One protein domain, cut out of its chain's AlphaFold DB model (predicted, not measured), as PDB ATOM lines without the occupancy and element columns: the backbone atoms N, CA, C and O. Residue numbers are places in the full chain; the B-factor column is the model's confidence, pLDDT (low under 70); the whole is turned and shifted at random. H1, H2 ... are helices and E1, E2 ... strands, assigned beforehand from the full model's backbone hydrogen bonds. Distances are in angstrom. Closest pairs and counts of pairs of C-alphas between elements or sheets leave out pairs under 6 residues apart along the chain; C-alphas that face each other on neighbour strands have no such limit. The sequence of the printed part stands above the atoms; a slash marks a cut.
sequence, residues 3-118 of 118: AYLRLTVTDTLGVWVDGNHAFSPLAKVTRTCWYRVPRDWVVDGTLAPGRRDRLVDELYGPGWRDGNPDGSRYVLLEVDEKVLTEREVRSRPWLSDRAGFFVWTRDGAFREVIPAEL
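Overview. This is residues 3 to 118 of the 118 residues of an uncharacterized protein of Phytohabitans suffuscus (UniProt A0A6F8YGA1). A long, strongly twisted sheet curls round one helix, H1; its longest strand, E1, 41.5 A from first to last C-alpha, runs along most of the domain's length, with the shorter E3 and E4 beside parts of it. The hairpin of E1 and E2 makes one end of the long axis, while the small helix H2 lies at the other end, where E5 and E6 extend the sheet from E3. The printed part has 116 residues with two named helices and six named strands: along the chain, E1 to E3 come before H1, E4 comes between H1 and H2, and E5 and E6 follow H2; the sheet is branched, with E1 the antiparallel neighbour of E2, of E3 and of E4, E5 the parallel neighbour of E3 and E6 the antiparallel neighbour of E5, and the class is mixed, helices and strands. The whole is only just compact, close to loose, with a radius of gyration of the C-alphas of 15.6 A, and its elongated outline spans 51 by 28 by 27 A.

Along the chain. E1, residues 3 to 17, begins at C-alpha 3 (89.466, 185.243, 153.620), measures 41.5 A and bends by 52 degrees at residue 6. E2 is residues 20 to 22, and E3, residues 29 to 38, measures 28.4 A. H1, residues 51 to 60, begins at C-alpha 51 (98.446, 176.482, 151.775) and measures 14.8 A. E4, residues 72 to 83, measures 31.0 A and bends by 61 degrees at residue 77. H2 is residues 86 to 90, E5 is residues 100 to 104, and E6, residues 110 to 112, ends at C-alpha 112 (98.056, 190.452, 141.185).

Arrangement. E1 has three antiparallel neighbours in staggered pairing: E3 along its residues 3 to 11, E4 along 5 to 15 and E2 along 15 to 17. N 7 and O 33 of E1 and E3 are 2.9 A apart, N 8 and O 80 of E1 and E4 2.8 A, and N 17 and O 20 of the hairpin E1 and E2 2.8 A, within hydrogen-bond range. On the other side of E3 from E1 lies E5, parallel to E3 at 30 degrees, with N 36 and O 102 2.8 A apart. E5 and E6 form an antiparallel hairpin, with N 103 and O 111 2.9 A apart. H1 is on the sheet; its closest C-alphas to E6 are those of Glu 58 and Phe 110, 6.8 A apart. H2 only grazes the sheet with its residues 86 to 89. Every O i to N i+4 pair is within hydrogen-bond range in H2, and 4 of 6 in H1.

Size, cuts and confidence. The two C-alphas farthest apart, those of Asp 18 and Arg 90, are 51.4 A apart. The printed part has no cut. The links E3 to H1 and H1 to E4 are long, with 12 and 11 residues. The mean pLDDT of the printed part is 91.1, and residues 117 to 118 are under 70.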
ATOM      1  N   ALA A   3      88.567 184.823 152.553       95.88
ATOM      2  CA  ALA A   3      89.466 185.243 153.620       95.88
ATOM      3  C   ALA A   3      90.523 186.203 153.061       95.88
ATOM      4  O   ALA A   3      90.875 186.132 151.882       95.88
ATOM      5  N   TYR A   4      91.009 187.099 153.917       96.62
ATOM      6  CA  TYR A   4      92.083 188.028 153.587       96.62
ATOM      7  C   TYR A   4      93.258 187.759 154.508       96.62
ATOM      8  O   TYR A   4      93.062 187.526 155.703       96.62
ATOM      9  N   LEU A   5      94.464 187.777 153.957       96.62
ATOM     10  CA  LEU A   5      95.668 187.482 154.716       96.62
ATOM     11  C   LEU A   5      96.783 188.461 154.372       96.62
ATOM     12  O   LEU A   5      96.861 188.955 153.247       96.62
ATOM     13  N   ARG A   6      97.647 188.701 155.352       96.69
ATOM     14  CA  ARG A   6      98.951 189.330 155.173       96.69
ATOM     15  C   ARG A   6     100.017 188.252 155.271       96.69
ATOM     16  O   ARG A   6      99.992 187.464 156.216       96.69
ATOM     17  N   LEU A   7     100.958 188.264 154.341       96.69
ATOM     18  CA  LEU A   7     102.181 187.484 154.430       96.69
ATOM     19  C   LEU A   7     103.363 188.447 154.367       96.69
ATOM     20  O   LEU A   7     103.520 189.161 153.378       96.69
ATOM     21  N   THR A   8     104.184 188.457 155.406       96.94
ATOM     22  CA  THR A   8     105.476 189.136 155.402       96.94
ATOM     23  C   THR A   8     106.557 188.071 155.360       96.94
ATOM     24  O   THR A   8     106.615 187.205 156.230       96.94
ATOM     25  N   VAL A   9     107.404 188.121 154.342       96.50
ATOM     26  CA  VAL A   9     108.485 187.161 154.136       96.50
ATOM     27  C   VAL A   9     109.808 187.899 154.202       96.50
ATOM     28  O   VAL A   9     109.987 188.908 153.521       96.50
ATOM     29  N   THR A  10     110.732 187.385 155.005       97.12
ATOM     30  CA  THR A  10     112.138 187.781 154.968       97.12
ATOM     31  C   THR A  10     112.925 186.661 154.310       97.12
ATOM     32  O   THR A  10     112.997 185.550 154.841       97.12
ATOM     33  N   ASP A  11     113.516 186.954 153.159       95.50
ATOM     34  CA  ASP A  11     114.257 186.007 152.337       95.50
ATOM     35  C   ASP A  11     115.691 186.474 152.077       95.50
ATOM     36  O   ASP A  11     116.061 187.618 152.343       95.50
ATOM     37  N   THR A  12     116.518 185.563 151.582       95.25
ATOM     38  CA  THR A  12     117.819 185.870 150.990       95.25
ATOM     39  C   THR A  12     118.115 184.887 149.860       95.25
ATOM     40  O   THR A  12     117.475 183.837 149.756       95.25
ATOM     41  N   LEU A  13     119.086 185.217 149.009       92.62
ATOM     42  CA  LEU A  13     119.528 184.343 147.931       92.62
ATOM     43  C   LEU A  13     120.706 183.485 148.408       92.62
ATOM     44  O   LEU A  13     121.735 184.004 148.845       92.62
ATOM     45  N   GLY A  14     120.551 182.170 148.317       92.19
ATOM     46  CA  GLY A  14     121.654 181.224 148.419       92.19
ATOM     47  C   GLY A  14     122.237 180.932 147.046       92.19
ATOM     48  O   GLY A  14     121.498 180.838 146.071       92.19
ATOM     49  N   VAL A  15     123.552 180.760 146.976       90.31
ATOM     50  CA  VAL A  15     124.284 180.425 145.749       90.31
ATOM     51  C   VAL A  15     125.097 179.156 145.958       90.31
ATOM     52  O   VAL A  15     125.602 178.912 147.057       90.31
ATOM     53  N   TRP A  16     125.202 178.334 144.918       87.50
ATOM     54  CA  TRP A  16     125.992 177.108 144.968       87.50
ATOM     55  C   TRP A  16     127.493 177.407 145.091       87.50
ATOM     56  O   TRP A  16     128.090 178.021 144.208       87.50
ATOM     57  N   VAL A  17     128.107 176.953 146.183       87.44
ATOM     58  CA  VAL A  17     129.539 177.072 146.480       87.44
ATOM     59  C   VAL A  17     130.008 175.744 147.073       87.44
ATOM     60  O   VAL A  17     129.470 175.288 148.080       87.44
ATOM     61  N   ASP A  18     130.991 175.108 146.436       87.50
ATOM     62  CA  ASP A  18     131.674 173.903 146.931       87.50
ATOM     63  C   ASP A  18     130.743 172.777 147.429       87.50
ATOM     64  O   ASP A  18     130.985 172.136 148.450       87.50
ATOM     65  N   GLY A  19     129.658 172.512 146.695       85.31
ATOM     66  CA  GLY A  19     128.743 171.405 146.996       85.31
ATOM     67  C   GLY A  19     127.609 171.744 147.968       85.31
ATOM     68  O   GLY A  19     126.858 170.847 148.351       85.31
ATOM     69  N   ASN A  20     127.460 173.011 148.367       86.50
ATOM     70  CA  ASN A  20     126.338 173.468 149.183       86.50
ATOM     71  C   ASN A  20     125.847 174.859 148.749       86.50
ATOM     72  O   ASN A  20     126.561 175.617 148.106       86.50
ATOM     73  N   HIS A  21     124.625 175.228 149.133       88.31
ATOM     74  CA  HIS A  21     124.134 176.593 148.954       88.31
ATOM     75  C   HIS A  21     124.539 177.457 150.150       88.31
ATOM     76  O   HIS A  21     123.933 177.365 151.222       88.31
ATOM     77  N   ALA A  22     125.539 178.311 149.955       91.44
ATOM     78  CA  ALA A  22     125.923 179.325 150.927       91.44
ATOM     79  C   ALA A  22     125.043 180.573 150.762       91.44
ATOM     80  O   ALA A  22     124.699 180.958 149.646       91.44
ATOM     81  N   PHE A  23     124.681 181.218 151.870       93.56
ATOM     82  CA  PHE A  23     123.951 182.486 151.861       93.56
ATOM     83  C   PHE A  23     124.447 183.402 152.979       93.56
ATOM     84  O   PHE A  23     124.977 182.942 153.991       93.56
ATOM     85  N   SER A  24     124.249 184.709 152.806       91.19
ATOM     86  CA  SER A  24     124.534 185.702 153.841       91.19
ATOM     87  C   SER A  24     123.228 186.159 154.494       91.19
ATOM     88  O   SER A  24     122.411 186.779 153.817       91.19
ATOM     89  N   PRO A  25     123.022 185.953 155.810       88.31
ATOM     90  CA  PRO A  25     121.822 186.442 156.494       88.31
ATOM     91  C   PRO A  25     121.753 187.978 156.562       88.31
ATOM     92  O   PRO A  25     120.709 188.537 156.897       88.31
ATOM     93  N   LEU A  26     122.856 188.673 156.253       91.81
ATOM     94  CA  LEU A  26     122.904 190.133 156.163       91.81
ATOM     95  C   LEU A  26     122.352 190.653 154.830       91.81
ATOM     96  O   LEU A  26     121.883 191.785 154.772       91.81
ATOM     97  N   ALA A  27     122.354 189.828 153.779       93.19
ATOM     98  CA  ALA A  27     121.787 190.149 152.469       93.19
ATOM     99  C   ALA A  27     120.286 189.813 152.405       93.19
ATOM    100  O   ALA A  27     119.799 189.264 151.415       93.19
ATOM    101  N   LYS A  28     119.561 190.066 153.500       95.94
ATOM    102  CA  LYS A  28     118.139 189.743 153.615       95.94
ATOM    103  C   LYS A  28     117.258 190.841 153.029       95.94
ATOM    104  O   LYS A  28     117.552 192.027 153.172       95.94
ATOM    105  N   VAL A  29     116.143 190.434 152.439       95.31
ATOM    106  CA  VAL A  29     115.093 191.312 151.925       95.31
ATOM    107  C   VAL A  29     113.784 190.933 152.599       95.31
ATOM    108  O   VAL A  29     113.429 189.759 152.646       95.31
ATOM    109  N   THR A  30     113.062 191.927 153.114       96.06
ATOM    110  CA  THR A  30     111.726 191.734 153.686       96.06
ATOM    111  C   THR A  30     110.684 192.322 152.748       96.06
ATOM    112  O   THR A  30     110.792 193.481 152.345       96.06
ATOM    113  N   ARG A  31     109.663 191.532 152.423       95.00
ATOM    114  CA  ARG A  31     108.533 191.933 151.582       95.00
ATOM    115  C   ARG A  31     107.214 191.574 152.252       95.00
ATOM    116  O   ARG A  31     107.109 190.526 152.882       95.00
ATOM    117  N   THR A  32     106.209 192.423 152.074       96.06
ATOM    118  CA  THR A  32     104.839 192.182 152.537       96.06
ATOM    119  C   THR A  32     103.919 192.077 151.334       96.06
ATOM    120  O   THR A  32     104.005 192.896 150.418       96.06
ATOM    121  N   CYS A  33     103.024 191.095 151.350       96.50
ATOM    122  CA  CYS A  33     101.994 190.901 150.338       96.50
ATOM    123  C   CYS A  33     100.641 190.627 150.996       96.50
ATOM    124  O   CYS A  33     100.551 190.016 152.068       96.50
ATOM    125  N   TRP A  34      99.583 191.068 150.329       97.25
ATOM    126  CA  TRP A  34      98.203 190.838 150.724       97.25
ATOM    127  C   TRP A  34      97.563 189.809 149.808       97.25
ATOM    128  O   TRP A  34      97.812 189.791 148.608       97.25
ATOM    129  N   TYR A  35      96.709 188.969 150.375       97.12
ATOM    130  CA  TYR A  35      96.074 187.878 149.654       97.12
ATOM    131  C   TYR A  35      94.578 187.849 149.933       97.12
ATOM    132  O   TYR A  35      94.144 188.022 151.073       97.12
ATOM    133  N   ARG A  36      93.785 187.559 148.900       96.25
ATOM    134  CA  ARG A  36      92.371 187.189 149.005       96.25
ATOM    135  C   ARG A  36      92.191 185.757 148.519       96.25
ATOM    136  O   ARG A  36      92.338 185.483 147.329       96.25
ATOM    137  N   VAL A  37      91.830 184.861 149.432       96.25
ATOM    138  CA  VAL A  37      91.733 183.413 149.187       96.25
ATOM    139  C   VAL A  37      90.332 182.873 149.493       96.25
ATOM    140  O   VAL A  37      89.541 183.544 150.171       96.25
ATOM    141  N   PRO A  38      89.999 181.658 149.024       95.88
ATOM    142  CA  PRO A  38      88.800 180.949 149.445       95.88
ATOM    143  C   PRO A  38      88.748 180.762 150.967       95.88
ATOM    144  O   PRO A  38      89.767 180.544 151.618       95.88
ATOM    145  N   ARG A  39      87.555 180.856 151.568       94.06
ATOM    146  CA  ARG A  39      87.408 180.753 153.032       94.06
ATOM    147  C   ARG A  39      87.796 179.380 153.587       94.06
ATOM    148  O   ARG A  39      88.238 179.317 154.725       94.06
ATOM    149  N   ASP A  40      87.658 178.317 152.804       94.12
ATOM    150  CA  ASP A  40      88.044 176.945 153.164       94.12
ATOM    151  C   ASP A  40      89.566 176.741 153.255       94.12
ATOM    152  O   ASP A  40      90.022 175.716 153.750       94.12
ATOM    153  N   TRP A  41      90.371 177.724 152.836       95.75
ATOM    154  CA  TRP A  41      91.803 177.741 153.133       95.75
ATOM    155  C   TRP A  41      92.096 178.099 154.588       95.75
ATOM    156  O   TRP A  41      93.232 177.929 155.012       95.75
ATOM    157  N   VAL A  42      91.119 178.605 155.344       95.69
ATOM    158  CA  VAL A  42      91.290 178.995 156.745       95.69
ATOM    159  C   VAL A  42      90.520 178.033 157.644       95.69
ATOM    160  O   VAL A  42      89.298 177.929 157.544       95.69
ATOM    161  N   VAL A  43      91.233 177.381 158.559       93.50
ATOM    162  CA  VAL A  43      90.689 176.468 159.572       93.50
ATOM    163  C   VAL A  43      91.039 177.032 160.946       93.50
ATOM    164  O   VAL A  43      92.189 177.387 161.203       93.50
ATOM    165  N   ASP A  44      90.028 177.207 161.798       90.94
ATOM    166  CA  ASP A  44      90.171 177.756 163.156       90.94
ATOM    167  C   ASP A  44      90.942 179.090 163.223       90.94
ATOM    168  O   ASP A  44      91.711 179.361 164.140       90.94
ATOM    169  N   GLY A  45      90.737 179.948 162.216       89.88
ATOM    170  CA  GLY A  45      91.372 181.269 162.128       89.88
ATOM    171  C   GLY A  45      92.826 181.251 161.650       89.88
ATOM    172  O   GLY A  45      93.447 182.307 161.576       89.88
ATOM    173  N   THR A  46      93.351 180.085 161.279       92.06
ATOM    174  CA  THR A  46      94.710 179.903 160.757       92.06
ATOM    175  C   THR A  46      94.677 179.377 159.331       92.06
ATOM    176  O   THR A  46      93.690 178.774 158.904       92.06
ATOM    177  N   LEU A  47      95.733 179.625 158.561       93.38
ATOM    178  CA  LEU A  47      95.833 179.062 157.226       93.38
ATOM    179  C   LEU A  47      96.018 177.537 157.317       93.38
ATOM    180  O   LEU A  47      96.850 177.040 158.075       93.38
ATOM    181  N   ALA A  48      95.245 176.791 156.531       92.94
ATOM    182  CA  ALA A  48      95.302 175.338 156.503       92.94
ATOM    183  C   ALA A  48      96.712 174.844 156.107       92.94
ATOM    184  O   ALA A  48      97.377 175.476 155.272       92.94
ATOM    185  N   PRO A  49      97.164 173.693 156.641       83.62
ATOM    186  CA  PRO A  49      98.473 173.128 156.320       83.62
ATOM    187  C   PRO A  49      98.728 173.030 154.808       83.62
ATOM    188  O   PRO A  49      97.843 172.670 154.032       83.62
ATOM    189  N   GLY A  50      99.942 173.380 154.376       84.56
ATOM    190  CA  GLY A  50     100.362 173.337 152.969       84.56
ATOM    191  C   GLY A  50      99.840 174.478 152.083       84.56
ATOM    192  O   GLY A  50     100.334 174.664 150.974       84.56
ATOM    193  N   ARG A  51      98.887 175.303 152.544       92.69
ATOM    194  CA  ARG A  51      98.446 176.482 151.775       92.69
ATOM    195  C   ARG A  51      99.461 177.617 151.805       92.69
ATOM    196  O   ARG A  51      99.513 178.383 150.851       92.69
ATOM    197  N   ARG A  52     100.297 177.697 152.845       92.06
ATOM    198  CA  ARG A  52     101.394 178.674 152.909       92.06
ATOM    199  C   ARG A  52     102.348 178.519 151.736       92.06
ATOM    200  O   ARG A  52     102.681 179.518 151.115       92.06
ATOM    201  N   ASP A  53     102.737 177.287 151.410       89.75
ATOM    202  CA  ASP A  53     103.638 177.039 150.284       89.75
ATOM    203  C   ASP A  53     103.033 177.566 148.980       89.75
ATOM    204  O   ASP A  53     103.734 178.211 148.220       89.75
ATOM    205  N   ARG A  54     101.710 177.463 148.789       91.19
ATOM    206  CA  ARG A  54     101.029 178.071 147.632       91.19
ATOM    207  C   ARG A  54     101.095 179.598 147.597       91.19
ATOM    208  O   ARG A  54     101.128 180.155 146.508       91.19
ATOM    209  N   LEU A  55     101.074 180.272 148.749       93.75
ATOM    210  CA  LEU A  55     101.268 181.729 148.807       93.75
ATOM    211  C   LEU A  55     102.712 182.099 148.458       93.75
ATOM    212  O   LEU A  55     102.961 183.091 147.791       93.75
ATOM    213  N   VAL A  56     103.668 181.298 148.920       92.31
ATOM    214  CA  VAL A  56     105.097 181.530 148.702       92.31
ATOM    215  C   VAL A  56     105.513 181.189 147.266       92.31
ATOM    216  O   VAL A  56     106.322 181.907 146.687       92.31
ATOM    217  N   ASP A  57     104.929 180.151 146.666       91.62
ATOM    218  CA  ASP A  57     105.142 179.775 145.264       91.62
ATOM    219  C   ASP A  57     104.751 180.911 144.312       91.62
ATOM    220  O   ASP A  57     105.368 181.061 143.265       91.62
ATOM    221  N   GLU A  58     103.775 181.745 144.677       91.00
ATOM    222  CA  GLU A  58     103.446 182.941 143.896       91.00
ATOM    223  C   GLU A  58     104.593 183.965 143.894       91.00
ATOM    224  O   GLU A  58     104.824 184.646 142.901       91.00
ATOM    225  N   LEU A  59     105.349 184.062 144.991       90.38
ATOM    226  CA  LEU A  59     106.430 185.040 145.131       90.38
ATOM    227  C   LEU A  59     107.723 184.614 144.434       90.38
ATOM    228  O   LEU A  59     108.483 185.477 143.991       90.38
ATOM    229  N   TYR A  60     107.996 183.311 144.381       89.56
ATOM    230  CA  TYR A  60     109.294 182.782 143.944       89.56
ATOM    231  C   TYR A  60     109.202 181.741 142.822       89.56
ATOM    232  O   TYR A  60     110.231 181.293 142.322       89.56
ATOM    233  N   GLY A  61     107.991 181.371 142.406       88.19
ATOM    234  CA  GLY A  61     107.730 180.290 141.464       88.19
ATOM    235  C   GLY A  61     107.696 178.908 142.134       88.19
ATOM    236  O   GLY A  61     108.312 178.696 143.181       88.19
ATOM    237  N   PRO A  62     106.994 177.929 141.537       84.06
ATOM    238  CA  PRO A  62     107.009 176.556 142.030       84.06
ATOM    239  C   PRO A  62     108.430 175.977 141.952       84.06
ATOM    240  O   PRO A  62     109.112 176.136 140.942       84.06
ATOM    241  N   GLY A  63     108.873 175.287 143.006       83.25
ATOM    242  CA  GLY A  63     110.215 174.684 143.056       83.25
ATOM    243  C   GLY A  63     111.326 175.626 143.532       83.25
ATOM    244  O   GLY A  63     112.491 175.242 143.534       83.25
ATOM    245  N   TRP A  64     110.994 176.829 144.019       85.69
ATOM    246  CA  TRP A  64     111.970 177.794 144.554       85.69
ATOM    247  C   TRP A  64     112.901 177.230 145.646       85.69
ATOM    248  O   TRP A  64     113.994 177.756 145.864       85.69
ATOM    249  N   ARG A  65     112.480 176.156 146.334       82.50
ATOM    250  CA  ARG A  65     113.271 175.430 147.346       82.50
ATOM    251  C   ARG A  65     114.374 174.564 146.735       82.50
ATOM    252  O   ARG A  65     115.417 174.382 147.368       82.50
ATOM    253  N   ASP A  66     114.128 174.035 145.542       84.88
ATOM    254  CA  ASP A  66     115.013 173.101 144.841       84.88
ATOM    255  C   ASP A  66     116.157 173.841 144.137       84.88
ATOM    256  O   ASP A  66     117.241 173.290 143.954       84.88
ATOM    257  N   GLY A  67     115.934 175.120 143.833       80.25
ATOM    258  CA  GLY A  67     116.885 176.006 143.181       80.25
ATOM    259  C   GLY A  67     116.470 176.368 141.762       80.25
ATOM    260  O   GLY A  67     115.767 175.637 141.067       80.25
ATOM    261  N   ASN A  68     116.906 177.546 141.350       80.44
ATOM    262  CA  ASN A  68     116.743 178.098 140.023       80.44
ATOM    263  C   ASN A  68     117.782 177.485 139.064       80.44
ATOM    264  O   ASN A  68     118.851 177.044 139.500       80.44
ATOM    265  N   PRO A  69     117.531 177.511 137.740       80.62
ATOM    266  CA  PRO A  69     118.471 176.995 136.738       80.62
ATOM    267  C   PRO A  69     119.868 177.634 136.766       80.62
ATOM    268  O   PRO A  69     120.815 177.053 136.244       80.62
ATOM    269  N   ASP A  70     120.003 178.821 137.358       81.62
ATOM    270  CA  ASP A  70     121.273 179.532 137.525       81.62
ATOM    271  C   ASP A  70     122.082 179.076 138.759       81.62
ATOM    272  O   ASP A  70     123.146 179.627 139.036       81.62
ATOM    273  N   GLY A  71     121.600 178.073 139.504       82.62
ATOM    274  CA  GLY A  71     122.245 177.567 140.718       82.62
ATOM    275  C   GLY A  71     122.018 178.439 141.958       82.62
ATOM    276  O   GLY A  71     122.661 178.223 142.990       82.62
ATOM    277  N   SER A  72     121.128 179.432 141.870       87.50
ATOM    278  CA  SER A  72     120.650 180.193 143.022       87.50
ATOM    279  C   SER A  72     119.404 179.551 143.632       87.50
ATOM    280  O   SER A  72     118.678 178.826 142.966       87.50
ATOM    281  N   ARG A  73     119.105 179.820 144.902       91.31
ATOM    282  CA  ARG A  73     117.813 179.459 145.504       91.31
ATOM    283  C   ARG A  73     117.379 180.495 146.519       91.31
ATOM    284  O   ARG A  73     118.220 181.062 147.218       91.31
ATOM    285  N   TYR A  74     116.077 180.694 146.663       91.75
ATOM    286  CA  TYR A  74     115.564 181.520 147.749       91.75
ATOM    287  C   TYR A  74     115.612 180.744 149.067       91.75
ATOM    288  O   TYR A  74     115.244 179.572 149.142       91.75
ATOM    289  N   VAL A  75     116.079 181.403 150.123       92.25
ATOM    290  CA  VAL A  75     116.105 180.878 151.489       92.25
ATOM    291  C   VAL A  75     115.228 181.778 152.344       92.25
ATOM    292  O   VAL A  75     115.531 182.955 152.527       92.25
ATOM    293  N   LEU A  76     114.140 181.224 152.879       93.81
ATOM    294  CA  LEU A  76     113.293 181.953 153.818       93.81
ATOM    295  C   LEU A  76     113.942 181.946 155.196       93.81
ATOM    296  O   LEU A  76     114.243 180.885 155.741       93.81
ATOM    297  N   LEU A  77     114.134 183.135 155.751       94.94
ATOM    298  CA  LEU A  77     114.656 183.336 157.098       94.94
ATOM    299  C   LEU A  77     113.514 183.501 158.103       94.94
ATOM    300  O   LEU A  77     113.594 182.997 159.219       94.94
ATOM    301  N   GLU A  78     112.444 184.186 157.696       96.00
ATOM    302  CA  GLU A  78     111.275 184.453 158.530       96.00
ATOM    303  C   GLU A  78     110.012 184.543 157.670       96.00
ATOM    304  O   GLU A  78     110.046 185.056 156.549       96.00
ATOM    305  N   VAL A  79     108.894 184.054 158.208       94.88
ATOM    306  CA  VAL A  79     107.568 184.182 157.600       94.88
ATOM    307  C   VAL A  79     106.566 184.556 158.690       94.88
ATOM    308  O   VAL A  79     106.288 183.744 159.571       94.88
ATOM    309  N   ASP A  80     106.015 185.766 158.606       95.62
ATOM    310  CA  ASP A  80     104.882 186.220 159.416       95.62
ATOM    311  C   ASP A  80     103.603 186.123 158.584       95.62
ATOM    312  O   ASP A  80     103.461 186.750 157.533       95.62
ATOM    313  N   GLU A  81     102.664 185.315 159.057       95.31
ATOM    314  CA  GLU A  81     101.389 185.060 158.403       95.31
ATOM    315  C   GLU A  81     100.260 185.511 159.324       95.31
ATOM    316  O   GLU A  81     100.172 185.090 160.477       95.31
ATOM    317  N   LYS A  82      99.359 186.342 158.799       96.19
ATOM    318  CA  LYS A  82      98.196 186.818 159.545       96.19
ATOM    319  C   LYS A  82      96.925 186.695 158.726       96.19
ATOM    320  O   LYS A  82      96.749 187.406 157.738       96.19
ATOM    321  N   VAL A  83      95.995 185.868 159.198       97.25
ATOM    322  CA  VAL A  83      94.602 185.894 158.737       97.25
ATOM    323  C   VAL A  83      93.902 187.094 159.372       97.25
ATOM    324  O   VAL A  83      93.922 187.266 160.590       97.25
ATOM    325  N   LEU A  84      93.289 187.942 158.550       96.81
ATOM    326  CA  LEU A  84      92.560 189.111 159.031       96.81
ATOM    327  C   LEU A  84      91.201 188.708 159.606       96.81
ATOM    328  O   LEU A  84      90.444 187.935 159.012       96.81
ATOM    329  N   THR A  85      90.847 189.324 160.729       95.50
ATOM    330  CA  THR A  85      89.480 189.304 161.255       95.50
ATOM    331  C   THR A  85      88.549 190.139 160.375       95.50
ATOM    332  O   THR A  85      88.975 191.057 159.673       95.50
ATOM    333  N   GLU A  86      87.239 189.908 160.468       93.31
ATOM    334  CA  GLU A  86      86.250 190.718 159.740       93.31
ATOM    335  C   GLU A  86      86.358 192.216 160.053       93.31
ATOM    336  O   GLU A  86      86.131 193.059 159.186       93.31
ATOM    337  N   ARG A  87      86.722 192.559 161.295       95.50
ATOM    338  CA  ARG A  87      86.927 193.950 161.708       95.50
ATOM    339  C   ARG A  87      88.092 194.591 160.960       95.50
ATOM    340  O   ARG A  87      87.952 195.728 160.522       95.50
ATOM    341  N   GLU A  88      89.205 193.884 160.808       96.06
ATOM    342  CA  GLU A  88      90.387 194.398 160.107       96.06
ATOM    343  C   GLU A  88      90.173 194.438 158.589       96.06
ATOM    344  O   GLU A  88      90.608 195.372 157.927       96.06
ATOM    345  N   VAL A  89      89.422 193.486 158.026       94.94
ATOM    346  CA  VAL A  89      89.007 193.531 156.612       94.94
ATOM    347  C   VAL A  89      88.228 194.814 156.312       94.94
ATOM    348  O   VAL A  89      88.452 195.444 155.278       94.94
ATOM    349  N   ARG A  90      87.346 195.254 157.223       93.56
ATOM    350  CA  ARG A  90      86.571 196.496 157.048       93.56
ATOM    351  C   ARG A  90      87.437 197.754 156.981       93.56
ATOM    352  O   ARG A  90      87.040 198.691 156.297       93.56
ATOM    353  N   SER A  91      88.598 197.784 157.641       93.81
ATOM    354  CA  SER A  91      89.529 198.917 157.545       93.81
ATOM    355  C   SER A  91      90.405 198.885 156.292       93.81
ATOM    356  O   SER A  91      91.137 199.840 156.065       93.81
ATOM    357  N   ARG A  92      90.336 197.813 155.484       93.50
ATOM    358  CA  ARG A  92      91.043 197.659 154.200       93.50
ATOM    359  C   ARG A  92      92.531 198.063 154.275       93.50
ATOM    360  O   ARG A  92      92.969 198.904 153.491       93.50
ATOM    361  N   PRO A  93      93.321 197.484 155.204       93.75
ATOM    362  CA  PRO A  93      94.702 197.911 155.475       93.75
ATOM    363  C   PRO A  93      95.626 197.817 154.252       93.75
ATOM    364  O   PRO A  93      96.586 198.568 154.127       93.75
ATOM    365  N   TRP A  94      95.302 196.946 153.301       94.06
ATOM    366  CA  TRP A  94      96.035 196.817 152.046       94.06
ATOM    367  C   TRP A  94      95.947 198.040 151.123       94.06
ATOM    368  O   TRP A  94      96.733 198.137 150.193       94.06
ATOM    369  N   LEU A  95      95.004 198.967 151.335       91.75
ATOM    370  CA  LEU A  95      94.923 200.200 150.541       91.75
ATOM    371  C   LEU A  95      95.965 201.243 150.964       91.75
ATOM    372  O   LEU A  95      96.312 202.110 150.166       91.75
ATOM    373  N   SER A  96      96.443 201.184 152.209       88.25
ATOM    374  CA  SER A  96      97.511 202.063 152.703       88.25
ATOM    375  C   SER A  96      98.907 201.486 152.480       88.25
ATOM    376  O   SER A  96      99.880 202.240 152.440       88.25
ATOM    377  N   ASP A  97      99.012 200.167 152.320       85.56
ATOM    378  CA  ASP A  97     100.283 199.491 152.094       85.56
ATOM    379  C   ASP A  97     100.666 199.544 150.611       85.56
ATOM    380  O   ASP A  97      99.899 199.149 149.737       85.56
ATOM    381  N   ARG A  98     101.899 199.968 150.307       84.56
ATOM    382  CA  ARG A  98     102.493 199.844 148.961       84.56
ATOM    383  C   ARG A  98     102.989 198.412 148.719       84.56
ATOM    384  O   ARG A  98     104.167 198.195 148.455       84.56
ATOM    385  N   ALA A  99     102.095 197.447 148.894       92.75
ATOM    386  CA  ALA A  99     102.355 196.016 148.818       92.75
ATOM    387  C   ALA A  99     101.523 195.380 147.698       92.75
ATOM    388  O   ALA A  99     100.414 195.833 147.414       92.75
ATOM    389  N   GLY A 100     102.044 194.306 147.102       93.75
ATOM    390  CA  GLY A 100     101.301 193.517 146.119       93.75
ATOM    391  C   GLY A 100     100.027 192.930 146.732       93.75
ATOM    392  O   GLY A 100     100.022 192.526 147.903       93.75
ATOM    393  N   PHE A 101      98.951 192.894 145.947       95.75
ATOM    394  CA  PHE A 101      97.673 192.313 146.346       95.75
ATOM    395  C   PHE A 101      97.279 191.204 145.375       95.75
ATOM    396  O   PHE A 101      96.983 191.461 144.210       95.75
ATOM    397  N   PHE A 102      97.214 189.974 145.869       96.12
ATOM    398  CA  PHE A 102      96.979 188.786 145.062       96.12
ATOM    399  C   PHE A 102      95.607 188.184 145.356       96.12
ATOM    400  O   PHE A 102      95.188 188.035 146.505       96.12
ATOM    401  N   VAL A 103      94.883 187.804 144.311       95.69
ATOM    402  CA  VAL A 103      93.574 187.152 144.414       95.69
ATOM    403  C   VAL A 103      93.675 185.738 143.868       95.69
ATOM    404  O   VAL A 103      94.123 185.551 142.742       95.69
ATOM    405  N   TRP A 104      93.194 184.759 144.631       95.50
ATOM    406  CA  TRP A 104      93.000 183.403 144.127       95.50
ATOM    407  C   TRP A 104      91.800 183.355 143.178       95.50
ATOM    408  O   TRP A 104      90.667 183.669 143.565       95.50
ATOM    409  N   THR A 105      92.036 182.971 141.931       92.44
ATOM    410  CA  THR A 105      91.026 182.918 140.875       92.44
ATOM    411  C   THR A 105      90.438 181.513 140.703       92.44
ATOM    412  O   THR A 105      90.936 180.520 141.231       92.44
ATOM    413  N   ARG A 106      89.295 181.416 140.004       90.00
ATOM    414  CA  ARG A 106      88.553 180.147 139.829       90.00
ATOM    415  C   ARG A 106      89.298 179.101 138.993       90.00
ATOM    416  O   ARG A 106      88.975 177.926 139.089       90.00
ATOM    417  N   ASP A 107      90.260 179.533 138.190       92.38
ATOM    418  CA  ASP A 107      91.187 178.691 137.426       92.38
ATOM    419  C   ASP A 107      92.306 178.083 138.295       92.38
ATOM    420  O   ASP A 107      93.086 177.278 137.797       92.38
ATOM    421  N   GLY A 108      92.366 178.413 139.591       90.56
ATOM    422  CA  GLY A 108      93.312 177.813 140.528       90.56
ATOM    423  C   GLY A 108      94.704 178.447 140.513       90.56
ATOM    424  O   GLY A 108      95.685 177.747 140.759       90.56
ATOM    425  N   ALA A 109      94.785 179.748 140.231       92.31
ATOM    426  CA  ALA A 109      96.017 180.532 140.260       92.31
ATOM    427  C   ALA A 109      95.852 181.811 141.095       92.31
ATOM    428  O   ALA A 109      94.731 182.224 141.404       92.31
ATOM    429  N   PHE A 110      96.965 182.447 141.456       94.88
ATOM    430  CA  PHE A 110      96.946 183.818 141.950       94.88
ATOM    431  C   PHE A 110      97.061 184.802 140.789       94.88
ATOM    432  O   PHE A 110      97.653 184.519 139.749       94.88
ATOM    433  N   ARG A 111      96.446 185.972 140.968       94.06
ATOM    434  CA  ARG A 111      96.629 187.125 140.089       94.06
ATOM    435  C   ARG A 111      96.833 188.366 140.929       94.06
ATOM    436  O   ARG A 111      96.028 188.630 141.827       94.06
ATOM    437  N   GLU A 112      97.875 189.122 140.620       94.12
ATOM    438  CA  GLU A 112      98.056 190.452 141.185       94.12
ATOM    439  C   GLU A 112      96.996 191.409 140.625       94.12
ATOM    440  O   GLU A 112      96.679 191.387 139.433       94.12
ATOM    441  N   VAL A 113      96.410 192.229 141.493       92.56
ATOM    442  CA  VAL A 113      95.378 193.206 141.133       92.56
ATOM    443  C   VAL A 113      95.598 194.513 141.882       92.56
ATOM    444  O   VAL A 113      96.164 194.535 142.973       92.56
ATOM    445  N   ILE A 114      95.078 195.609 141.331       88.94
ATOM    446  CA  ILE A 114      95.038 196.894 142.028       88.94
ATOM    447  C   ILE A 114      93.821 196.880 142.970       88.94
ATOM    448  O   ILE A 114      92.682 196.819 142.503       88.94
ATOM    449  N   PRO A 115      94.007 196.946 144.299       80.75
ATOM    450  CA  PRO A 115      92.918 196.720 145.248       80.75
ATOM    451  C   PRO A 115      91.894 197.862 145.332       80.75
ATOM    452  O   PRO A 115      90.882 197.707 146.012       80.75
ATOM    453  N   ALA A 116      92.128 198.995 144.658       70.50
ATOM    454  CA  ALA A 116      91.189 200.119 144.600       70.50
ATOM    455  C   ALA A 116      89.842 199.752 143.941       70.50
ATOM    456  O   ALA A 116      88.856 200.460 144.135       70.50
ATOM    457  N   GLU A 117      89.799 198.640 143.203       54.25
ATOM    458  CA  GLU A 117      88.642 198.176 142.429       54.25
ATOM    459  C   GLU A 117      87.890 196.992 143.080       54.25
ATOM    460  O   GLU A 117      86.974 196.440 142.468       54.25
ATOM    461  N   LEU A 118      88.268 196.574 144.301       57.03
ATOM    462  CA  LEU A 118      87.737 195.379 144.984       57.03
ATOM    463  C   LEU A 118      86.718 195.635 146.106       57.03
ATOM    464  O   LEU A 118      86.830 196.633 146.860       57.03
TER     465      LEU A 118